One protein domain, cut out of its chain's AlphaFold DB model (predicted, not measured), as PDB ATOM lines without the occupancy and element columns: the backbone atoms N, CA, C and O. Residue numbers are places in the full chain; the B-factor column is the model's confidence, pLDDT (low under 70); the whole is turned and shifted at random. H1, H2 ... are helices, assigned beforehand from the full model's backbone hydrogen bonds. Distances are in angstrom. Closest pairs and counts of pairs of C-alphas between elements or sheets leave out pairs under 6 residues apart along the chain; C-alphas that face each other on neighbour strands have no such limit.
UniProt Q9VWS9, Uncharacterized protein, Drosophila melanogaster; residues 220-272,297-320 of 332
ATOM      1  N   PRO A 220      48.689   9.674 -28.010       70.32
ATOM      2  CA  PRO A 220      47.995  10.913 -27.667       70.32
ATOM      3  C   PRO A 220      47.861  11.880 -28.851       70.32
ATOM      4  O   PRO A 220      46.817  12.520 -28.968       70.32
ATOM      5  N   GLU A 221      48.855  11.982 -29.735       72.86
ATOM      6  CA  GLU A 221      48.793  12.888 -30.888       72.86
ATOM      7  C   GLU A 221      47.802  12.395 -31.943       72.86
ATOM      8  O   GLU A 221      46.962  13.173 -32.407       72.86
ATOM      9  N   GLN A 222      47.808  11.093 -32.243       74.76
ATOM     10  CA  GLN A 222      46.841  10.482 -33.160       74.76
ATOM     11  C   GLN A 222      45.401  10.652 -32.656       74.76
ATOM     12  O   GLN A 222      44.502  10.998 -33.425       74.76
ATOM     13  N   LEU A 223      45.178  10.476 -31.348       71.58
ATOM     14  CA  LEU A 223      43.866  10.677 -30.736       71.58
ATOM     15  C   LEU A 223      43.414  12.142 -30.835       71.58
ATOM     16  O   LEU A 223      42.253  12.408 -31.140       71.58
ATOM     17  N   ILE A 224      44.323  13.095 -30.602       75.04
ATOM     18  CA  ILE A 224      44.040  14.531 -30.751       75.04
ATOM     19  C   ILE A 224      43.684  14.854 -32.206       75.04
ATOM     20  O   ILE A 224      42.694  15.548 -32.450       75.04
ATOM     21  N   HIS A 225      44.441  14.328 -33.171       77.68
ATOM     22  CA  HIS A 225      44.174  14.529 -34.594       77.68
ATOM     23  C   HIS A 225      42.807  13.964 -34.999       77.68
ATOM     24  O   HIS A 225      42.028  14.640 -35.672       77.68
ATOM     25  N   LEU A 226      42.466  12.764 -34.524       77.07
ATOM     26  CA  LEU A 226      41.167  12.144 -34.767       77.07
ATOM     27  C   LEU A 226      40.011  12.972 -34.182       77.07
ATOM     28  O   LEU A 226      39.008  13.188 -34.859       77.07
ATOM     29  N   ILE A 227      40.150  13.472 -32.948       75.38
ATOM     30  CA  ILE A 227      39.140  14.343 -32.327       75.38
ATOM     31  C   ILE A 227      38.931  15.600 -33.169       75.38
ATOM     32  O   ILE A 227      37.791  15.981 -33.431       75.38
ATOM     33  N   ASN A 228      40.019  16.235 -33.606       81.40
ATOM     34  CA  ASN A 228      39.947  17.437 -34.429       81.40
ATOM     35  C   ASN A 228      39.294  17.149 -35.786       81.40
ATOM     36  O   ASN A 228      38.438  17.918 -36.217       81.40
ATOM     37  N   SER A 229      39.634  16.022 -36.417       81.48
ATOM     38  CA  SER A 229      39.025  15.569 -37.672       81.48
ATOM     39  C   SER A 229      37.514  15.361 -37.528       81.48
ATOM     40  O   SER A 229      36.730  15.924 -38.293       81.48
ATOM     41  N   LEU A 230      37.081  14.653 -36.480       78.72
ATOM     42  CA  LEU A 230      35.662  14.441 -36.191       78.72
ATOM     43  C   LEU A 230      34.918  15.759 -35.928       78.72
ATOM     44  O   LEU A 230      33.804  15.950 -36.413       78.72
ATOM     45  N   ASN A 231      35.540  16.682 -35.193       79.97
ATOM     46  CA  ASN A 231      34.945  17.979 -34.879       79.97
ATOM     47  C   ASN A 231      34.815  18.853 -36.140       79.97
ATOM     48  O   ASN A 231      33.799  19.518 -36.338       79.97
ATOM     49  N   ASN A 232      35.814  18.820 -37.024       83.39
ATOM     50  CA  ASN A 232      35.782  19.519 -38.308       83.39
ATOM     51  C   ASN A 232      34.691  18.958 -39.221       83.39
ATOM     52  O   ASN A 232      33.884  19.729 -39.736       83.39
ATOM     53  N   ARG A 233      34.607  17.630 -39.347       79.01
ATOM     54  CA  ARG A 233      33.579  16.976 -40.161       79.01
ATOM     55  C   ARG A 233      32.174  17.244 -39.639       79.01
ATOM     56  O   ARG A 233      31.255  17.463 -40.419       79.01
ATOM     57  N   TRP A 234      32.004  17.302 -38.321       77.69
ATOM     58  CA  TRP A 234      30.736  17.722 -37.737       77.69
ATOM     59  C   TRP A 234      30.389  19.174 -38.078       77.69
ATOM     60  O   TRP A 234      29.263  19.468 -38.481       77.69
ATOM     61  N   ASN A 235      31.355  20.087 -37.963       82.86
ATOM     62  CA  ASN A 235      31.154  21.487 -38.336       82.86
ATOM     63  C   ASN A 235      30.822  21.652 -39.825       82.86
ATOM     64  O   ASN A 235      30.083  22.568 -40.177       82.86
ATOM     65  N   GLU A 236      31.343  20.778 -40.683       81.41
ATOM     66  CA  GLU A 236      31.032  20.737 -42.110       81.41
ATOM     67  C   GLU A 236      29.598  20.248 -42.365       81.41
ATOM     68  O   GLU A 236      28.827  20.953 -43.016       81.41
ATOM     69  N   ILE A 237      29.190  19.127 -41.753       74.87
ATOM     70  CA  ILE A 237      27.804  18.618 -41.815       74.87
ATOM     71  C   ILE A 237      26.815  19.694 -41.349       74.87
ATOM     72  O   ILE A 237      25.788  19.916 -41.982       74.87
ATOM     73  N   ARG A 238      27.154  20.422 -40.279       76.75
ATOM     74  CA  ARG A 238      26.328  21.510 -39.741       76.75
ATOM     75  C   ARG A 238      26.167  22.691 -40.706       76.75
ATOM     76  O   ARG A 238      25.219  23.457 -40.555       76.75
ATOM     77  N   ARG A 239      27.106  22.895 -41.635       82.81
ATOM     78  CA  ARG A 239      27.094  24.021 -42.583       82.81
ATOM     79  C   ARG A 239      26.401  23.697 -43.901       82.81
ATOM     80  O   ARG A 239      25.859  24.617 -44.503       82.81
ATOM     81  N   HIS A 240      26.479  22.452 -44.368       72.02
ATOM     82  CA  HIS A 240      26.157  22.127 -45.762       72.02
ATOM     83  C   HIS A 240      24.774  21.528 -45.994       72.02
ATOM     84  O   HIS A 240      24.229  21.693 -47.082       72.02
ATOM     85  N   GLU A 241      24.181  20.877 -45.002       68.15
ATOM     86  CA  GLU A 241      22.839  20.314 -45.126       68.15
ATOM     87  C   GLU A 241      21.948  21.000 -44.102       68.15
ATOM     88  O   GLU A 241      22.397  21.215 -42.985       68.15
ATOM     89  N   GLU A 242      20.708  21.357 -44.459       78.51
ATOM     90  CA  GLU A 242      19.650  21.572 -43.467       78.51
ATOM     91  C   GLU A 242      19.339  20.192 -42.880       78.51
ATOM     92  O   GLU A 242      18.538  19.440 -43.450       78.51
ATOM     93  N   PRO A 243      20.013  19.762 -41.800       71.83
ATOM     94  CA  PRO A 243      19.858  18.402 -41.346       71.83
ATOM     95  C   PRO A 243      18.485  18.372 -40.683       71.83
ATOM     96  O   PRO A 243      18.109  19.317 -39.983       71.83
ATOM     97  N   SER A 244      17.714  17.299 -40.878       78.57
ATOM     98  CA  SER A 244      16.443  17.194 -40.156       78.57
ATOM     99  C   SER A 244      16.714  17.434 -38.664       78.57
ATOM    100  O   SER A 244      17.691  16.893 -38.134       78.57
ATOM    101  N   GLU A 245      15.878  18.223 -37.996       80.29
ATOM    102  CA  GLU A 245      16.072  18.636 -36.599       80.29
ATOM    103  C   GLU A 245      16.370  17.444 -35.664       80.29
ATOM    104  O   GLU A 245      17.142  17.542 -34.710       80.29
ATOM    105  N   ILE A 246      15.824  16.269 -35.994       78.88
ATOM    106  CA  ILE A 246      16.071  15.001 -35.303       78.88
ATOM    107  C   ILE A 246      17.542  14.563 -35.416       78.88
ATOM    108  O   ILE A 246      18.151  14.238 -34.398       78.88
ATOM    109  N   TYR A 247      18.134  14.584 -36.615       76.03
ATOM    110  CA  TYR A 247      19.546  14.230 -36.820       76.03
ATOM    111  C   TYR A 247      20.475  15.175 -36.058       76.03
ATOM    112  O   TYR A 247      21.418  14.701 -35.424       76.03
ATOM    113  N   VAL A 248      20.181  16.481 -36.058       79.37
ATOM    114  CA  VAL A 248      20.968  17.463 -35.295       79.37
ATOM    115  C   VAL A 248      20.927  17.135 -33.808       79.37
ATOM    116  O   VAL A 248      21.976  17.033 -33.182       79.37
ATOM    117  N   ASN A 249      19.740  16.883 -33.254       79.88
ATOM    118  CA  ASN A 249      19.583  16.593 -31.830       79.88
ATOM    119  C   ASN A 249      20.261  15.278 -31.406       79.88
ATOM    120  O   ASN A 249      20.922  15.232 -30.367       79.88
ATOM    121  N   VAL A 250      20.118  14.205 -32.192       79.31
ATOM    122  CA  VAL A 250      20.740  12.906 -31.879       79.31
ATOM    123  C   VAL A 250      22.257  12.996 -31.991       79.31
ATOM    124  O   VAL A 250      22.965  12.494 -31.116       79.31
ATOM    125  N   PHE A 251      22.761  13.663 -33.028       79.57
ATOM    126  CA  PHE A 251      24.195  13.836 -33.195       79.57
ATOM    127  C   PHE A 251      24.775  14.760 -32.125       79.57
ATOM    128  O   PHE A 251      25.804  14.421 -31.558       79.57
ATOM    129  N   GLU A 252      24.124  15.873 -31.770       82.38
ATOM    130  CA  GLU A 252      24.577  16.727 -30.665       82.38
ATOM    131  C   GLU A 252      24.615  15.953 -29.342       82.38
ATOM    132  O   GLU A 252      25.566  16.098 -28.575       82.38
ATOM    133  N   LEU A 253      23.639  15.077 -29.076       81.52
ATOM    134  CA  LEU A 253      23.655  14.221 -27.890       81.52
ATOM    135  C   LEU A 253      24.828  13.230 -27.917       81.52
ATOM    136  O   LEU A 253      25.547  13.106 -26.923       81.52
ATOM    137  N   LEU A 254      25.044  12.554 -29.050       81.47
ATOM    138  CA  LEU A 254      26.157  11.622 -29.240       81.47
ATOM    139  C   LEU A 254      27.506  12.340 -29.125       81.47
ATOM    140  O   LEU A 254      28.414  11.844 -28.464       81.47
ATOM    141  N   TRP A 255      27.623  13.523 -29.721       84.46
ATOM    142  CA  TRP A 255      28.817  14.352 -29.694       84.46
ATOM    143  C   TRP A 255      29.122  14.851 -28.288       84.46
ATOM    144  O   TRP A 255      30.261  14.769 -27.844       84.46
ATOM    145  N   ASN A 256      28.112  15.308 -27.548       83.81
ATOM    146  CA  ASN A 256      28.275  15.712 -26.155       83.81
ATOM    147  C   ASN A 256      28.691  14.524 -25.278       83.81
ATOM    148  O   ASN A 256      29.581  14.672 -24.439       83.81
ATOM    149  N   ALA A 257      28.109  13.343 -25.502       81.25
ATOM    150  CA  ALA A 257      28.503  12.124 -24.803       81.25
ATOM    151  C   ALA A 257      29.953  11.734 -25.126       81.25
ATOM    152  O   ALA A 257      30.740  11.506 -24.209       81.25
ATOM    153  N   LEU A 258      30.337  11.721 -26.405       83.80
ATOM    154  CA  LEU A 258      31.706  11.440 -26.840       83.80
ATOM    155  C   LEU A 258      32.688  12.474 -26.294       83.80
ATOM    156  O   LEU A 258      33.690  12.094 -25.702       83.80
ATOM    157  N   SER A 259      32.388  13.765 -26.415       82.65
ATOM    158  CA  SER A 259      33.205  14.862 -25.890       82.65
ATOM    159  C   SER A 259      33.427  14.717 -24.386       82.65
ATOM    160  O   SER A 259      34.562  14.793 -23.922       82.65
ATOM    161  N   TYR A 260      32.377  14.404 -23.625       82.28
ATOM    162  CA  TYR A 260      32.488  14.125 -22.196       82.28
ATOM    163  C   TYR A 260      33.387  12.913 -21.909       82.28
ATOM    164  O   TYR A 260      34.285  12.989 -21.067       82.28
ATOM    165  N   CYS A 261      33.215  11.812 -22.646       81.50
ATOM    166  CA  CYS A 261      34.071  10.634 -22.504       81.50
ATOM    167  C   CYS A 261      35.536  10.957 -22.829       81.50
ATOM    168  O   CYS A 261      36.437  10.585 -22.080       81.50
ATOM    169  N   MET A 262      35.782  11.707 -23.903       80.92
ATOM    170  CA  MET A 262      37.123  12.126 -24.304       80.92
ATOM    171  C   MET A 262      37.738  13.099 -23.300       80.92
ATOM    172  O   MET A 262      38.938  13.033 -23.063       80.92
ATOM    173  N   GLN A 263      36.949  13.958 -22.649       80.62
ATOM    174  CA  GLN A 263      37.432  14.790 -21.546       80.62
ATOM    175  C   GLN A 263      37.876  13.950 -20.347       80.62
ATOM    176  O   GLN A 263      38.910  14.258 -19.756       80.62
ATOM    177  N   ILE A 264      37.147  12.882 -20.004       78.08
ATOM    178  CA  ILE A 264      37.555  11.948 -18.943       78.08
ATOM    179  C   ILE A 264      38.875  11.272 -19.319       78.08
ATOM    180  O   ILE A 264      39.816  11.292 -18.527       78.08
ATOM    181  N   VAL A 265      38.965  10.735 -20.538       77.57
ATOM    182  CA  VAL A 265      40.186  10.101 -21.059       77.57
ATOM    183  C   VAL A 265      41.351  11.096 -21.054       77.57
ATOM    184  O   VAL A 265      42.437  10.784 -20.570       77.57
ATOM    185  N   ARG A 266      41.123  12.332 -21.503       78.37
ATOM    186  CA  ARG A 266      42.131  13.394 -21.502       78.37
ATOM    187  C   ARG A 266      42.588  13.727 -20.086       78.37
ATOM    188  O   ARG A 266      43.788  13.743 -19.843       78.37
ATOM    189  N   ARG A 267      41.670  13.952 -19.141       76.87
ATOM    190  CA  ARG A 267      42.021  14.213 -17.731       76.87
ATOM    191  C   ARG A 267      42.835  13.062 -17.147       76.87
ATOM    192  O   ARG A 267      43.805  13.309 -16.442       76.87
ATOM    193  N   PHE A 268      42.490  11.826 -17.488       75.55
ATOM    194  CA  PHE A 268      43.208  10.644 -17.037       75.55
ATOM    195  C   PHE A 268      44.659  10.594 -17.545       75.55
ATOM    196  O   PHE A 268      45.577  10.403 -16.750       75.55
ATOM    197  N   PHE A 269      44.890  10.823 -18.841       76.17
ATOM    198  CA  PHE A 269      46.247  10.799 -19.401       76.17
ATOM    199  C   PHE A 269      47.076  12.041 -19.041       76.17
ATOM    200  O   PHE A 269      48.274  11.916 -18.796       76.17
ATOM    201  N   PHE A 270      46.467  13.229 -18.965       75.38
ATOM    202  CA  PHE A 270      47.191  14.469 -18.657       75.38
ATOM    203  C   PHE A 270      47.536  14.615 -17.172       75.38
ATOM    204  O   PHE A 270      48.628  15.086 -16.860       75.38
ATOM    205  N   ASN A 271      46.679  14.156 -16.253       73.19
ATOM    206  CA  ASN A 271      46.986  14.207 -14.818       73.19
ATOM    207  C   ASN A 271      48.094  13.218 -14.412       73.19
ATOM    208  O   ASN A 271      48.614  13.301 -13.307       73.19
ATOM    209  N   ARG A 272      48.501  12.299 -15.300       62.90
ATOM    210  CA  ARG A 272      49.569  11.326 -15.029       62.90
ATOM    211  C   ARG A 272      50.982  11.927 -15.070       62.90
ATOM    212  O   ARG A 272      51.934  11.224 -14.754       62.90
ATOM    213  N   PRO A 297      43.822   0.687  -8.921       50.61
ATOM    214  CA  PRO A 297      42.839  -0.162  -8.240       50.61
ATOM    215  C   PRO A 297      41.461   0.497  -8.021       50.61
ATOM    216  O   PRO A 297      40.591  -0.126  -7.415       50.61
ATOM    217  N   ALA A 298      41.272   1.747  -8.455       50.81
ATOM    218  CA  ALA A 298      40.102   2.562  -8.157       50.81
ATOM    219  C   ALA A 298      39.365   3.112  -9.384       50.81
ATOM    220  O   ALA A 298      38.276   3.656  -9.191       50.81
ATOM    221  N   THR A 299      39.890   3.011 -10.613       49.78
ATOM    222  CA  THR A 299      39.028   3.371 -11.747       49.78
ATOM    223  C   THR A 299      38.041   2.247 -11.999       49.78
ATOM    224  O   THR A 299      38.363   1.059 -12.013       49.78
ATOM    225  N   ASP A 300      36.791   2.676 -12.100       59.24
ATOM    226  CA  ASP A 300      35.638   1.834 -12.322       59.24
ATOM    227  C   ASP A 300      35.866   1.022 -13.605       59.24
ATOM    228  O   ASP A 300      36.192   1.588 -14.650       59.24
ATOM    229  N   GLU A 301      35.697  -0.297 -13.538       62.11
ATOM    230  CA  GLU A 301      35.743  -1.220 -14.685       62.11
ATOM    231  C   GLU A 301      34.888  -0.694 -15.857       62.11
ATOM    232  O   GLU A 301      35.223  -0.868 -17.028       62.11
ATOM    233  N   CYS A 302      33.839   0.070 -15.535       63.22
ATOM    234  CA  CYS A 302      33.012   0.813 -16.479       63.22
ATOM    235  C   CYS A 302      33.801   1.782 -17.379       63.22
ATOM    236  O   CYS A 302      33.516   1.856 -18.571       63.22
ATOM    237  N   ILE A 303      34.786   2.519 -16.850       66.06
ATOM    238  CA  ILE A 303      35.606   3.468 -17.628       66.06
ATOM    239  C   ILE A 303      36.531   2.707 -18.576       66.06
ATOM    240  O   ILE A 303      36.695   3.117 -19.721       66.06
ATOM    241  N   ALA A 304      37.088   1.580 -18.125       69.24
ATOM    242  CA  ALA A 304      37.908   0.704 -18.959       69.24
ATOM    243  C   ALA A 304      37.117   0.196 -20.167       69.24
ATOM    244  O   ALA A 304      37.555   0.328 -21.307       69.24
ATOM    245  N   ILE A 305      35.915  -0.327 -19.903       70.70
ATOM    246  CA  ILE A 305      35.002  -0.826 -20.931       70.70
ATOM    247  C   ILE A 305      34.589   0.313 -21.862       70.70
ATOM    248  O   ILE A 305      34.564   0.135 -23.074       70.70
ATOM    249  N   LEU A 306      34.288   1.495 -21.323       75.96
ATOM    250  CA  LEU A 306      33.920   2.655 -22.126       75.96
ATOM    251  C   LEU A 306      35.064   3.087 -23.051       75.96
ATOM    252  O   LEU A 306      34.832   3.290 -24.239       75.96
ATOM    253  N   ALA A 307      36.289   3.179 -22.534       75.03
ATOM    254  CA  ALA A 307      37.467   3.514 -23.325       75.03
ATOM    255  C   ALA A 307      37.727   2.465 -24.416       75.03
ATOM    256  O   ALA A 307      37.925   2.831 -25.571       75.03
ATOM    257  N   ASP A 308      37.645   1.175 -24.085       77.77
ATOM    258  CA  ASP A 308      37.800   0.076 -25.044       77.77
ATOM    259  C   ASP A 308      36.738   0.127 -26.157       77.77
ATOM    260  O   ASP A 308      37.047  -0.004 -27.345       77.77
ATOM    261  N   ARG A 309      35.482   0.419 -25.799       79.32
ATOM    262  CA  ARG A 309      34.392   0.585 -26.768       79.32
ATOM    263  C   ARG A 309      34.590   1.811 -27.647       79.32
ATOM    264  O   ARG A 309      34.382   1.704 -28.852       79.32
ATOM    265  N   ILE A 310      35.033   2.935 -27.087       79.15
ATOM    266  CA  ILE A 310      35.359   4.142 -27.858       79.15
ATOM    267  C   ILE A 310      36.491   3.846 -28.841       79.15
ATOM    268  O   ILE A 310      36.338   4.110 -30.028       79.15
ATOM    269  N   VAL A 311      37.585   3.225 -28.391       77.08
ATOM    270  CA  VAL A 311      38.707   2.836 -29.260       77.08
ATOM    271  C   VAL A 311      38.253   1.862 -30.349       77.08
ATOM    272  O   VAL A 311      38.667   1.994 -31.498       77.08
ATOM    273  N   THR A 312      37.367   0.918 -30.033       74.52
ATOM    274  CA  THR A 312      36.802  -0.011 -31.022       74.52
ATOM    275  C   THR A 312      35.968   0.717 -32.076       74.52
ATOM    276  O   THR A 312      36.122   0.447 -33.264       74.52
ATOM    277  N   ILE A 313      35.120   1.666 -31.664       76.12
ATOM    278  CA  ILE A 313      34.325   2.499 -32.579       76.12
ATOM    279  C   ILE A 313      35.244   3.336 -33.472       76.12
ATOM    280  O   ILE A 313      35.027   3.404 -34.679       76.12
ATOM    281  N   ILE A 314      36.299   3.919 -32.897       74.69
ATOM    282  CA  ILE A 314      37.313   4.684 -33.627       74.69
ATOM    283  C   ILE A 314      38.005   3.805 -34.675       74.69
ATOM    284  O   ILE A 314      38.038   4.170 -35.846       74.69
ATOM    285  N   LYS A 315      38.500   2.622 -34.287       74.76
ATOM    286  CA  LYS A 315      39.139   1.672 -35.213       74.76
ATOM    287  C   LYS A 315      38.197   1.243 -36.331       74.76
ATOM    288  O   LYS A 315      38.606   1.162 -37.485       74.76
ATOM    289  N   TRP A 316      36.935   0.984 -36.001       77.44
ATOM    290  CA  TRP A 316      35.920   0.648 -36.992       77.44
ATOM    291  C   TRP A 316      35.689   1.795 -37.983       77.44
ATOM    292  O   TRP A 316      35.626   1.548 -39.185       77.44
ATOM    293  N   ALA A 317      35.618   3.039 -37.498       68.91
ATOM    294  CA  ALA A 317      35.456   4.216 -38.347       68.91
ATOM    295  C   ALA A 317      36.661   4.414 -39.280       68.91
ATOM    296  O   ALA A 317      36.472   4.595 -40.479       68.91
ATOM    297  N   MET A 318      37.886   4.287 -38.759       73.79
ATOM    298  CA  MET A 318      39.116   4.400 -39.554       73.79
ATOM    299  C   MET A 318      39.214   3.317 -40.636       73.79
ATOM    300  O   MET A 318      39.557   3.610 -41.777       73.79
ATOM    301  N   ASN A 319      38.856   2.070 -40.316       77.15
ATOM    302  CA  ASN A 319      38.915   0.973 -41.286       77.15
ATOM    303  C   ASN A 319      37.877   1.105 -42.410       77.15
ATOM    304  O   ASN A 319      38.076   0.544 -43.484       77.15
ATOM    305  N   LYS A 320      36.771   1.825 -42.185       70.95
ATOM    306  CA  LYS A 320      35.775   2.078 -43.232       70.95
ATOM    307  C   LYS A 320      36.188   3.165 -44.218       70.95
ATOM    308  O   LYS A 320      35.738   3.117 -45.356       70.95
TER     309      LYS A 320
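This is residues 220 to 272 and 297 to 320 of the 332 residues of an uncharacterized protein of Drosophila melanogaster (UniProt Q9VWS9). Two long helices, H1 and H2, run side by side in opposite directions, with a small gap between them and a turn at one end, and H3 crosses over one side of this pair. The arrangement is loosely formed: H3 only just touches H2, and the turn sticks out with residues 239 to 247. The printed part has 77 residues with three named helices in the order H1, H2, H3 and no named strand; its class is all helix. The whole is loose, with a radius of gyration of the C-alphas of 14.3 A, and elongated, spanning 47 by 24 by 24 A.

Begin with H1, residues 220 to 240, and go through a tight link of 4 residues into H2, residues 245 to 272. H1 and H2 are near each other, with 18 pairs of C-alphas within 10 A, the closest 8.1 A apart. Past the cut look for H3, residues 301 to 320, which is near H1 with 5 such pairs. H2 and H3 only just touch, with 3 pairs of C-alphas within 8 A; H2 does this with residues 261 to 265 alone and H3 with residues 306 to 307 alone. Their closest C-alphas, those of Val 265 and Ala 307, are 7.5 A apart. H2 and H3 run opposite ways at a steep tilt of 62 degrees. Every O i to N i+4 pair is within hydrogen-bond range in H1 and H3, and 23 of 24 are in H2.

Find C-alpha 220 at (47.995, 10.913, -27.667); from there H1 runs 30.5 A to C-alpha 240. H2 begins at C-alpha 245 at (16.072, 18.636, -36.599) and runs 40.5 A. H3 runs 28.7 A and ends at C-alpha 320 at (35.775, 2.078, -43.232).

The C-alphas farthest apart, those of Glu 242 and Pro 297, are 47.4 A apart. Residues 273 to 296 are not printed; across this cut C-alphas 272 and 297 are 14.9 A apart. The mean pLDDT of the printed part is 75.5, and 11 residues are under 70: 241, 272, 297 to 304 and 317.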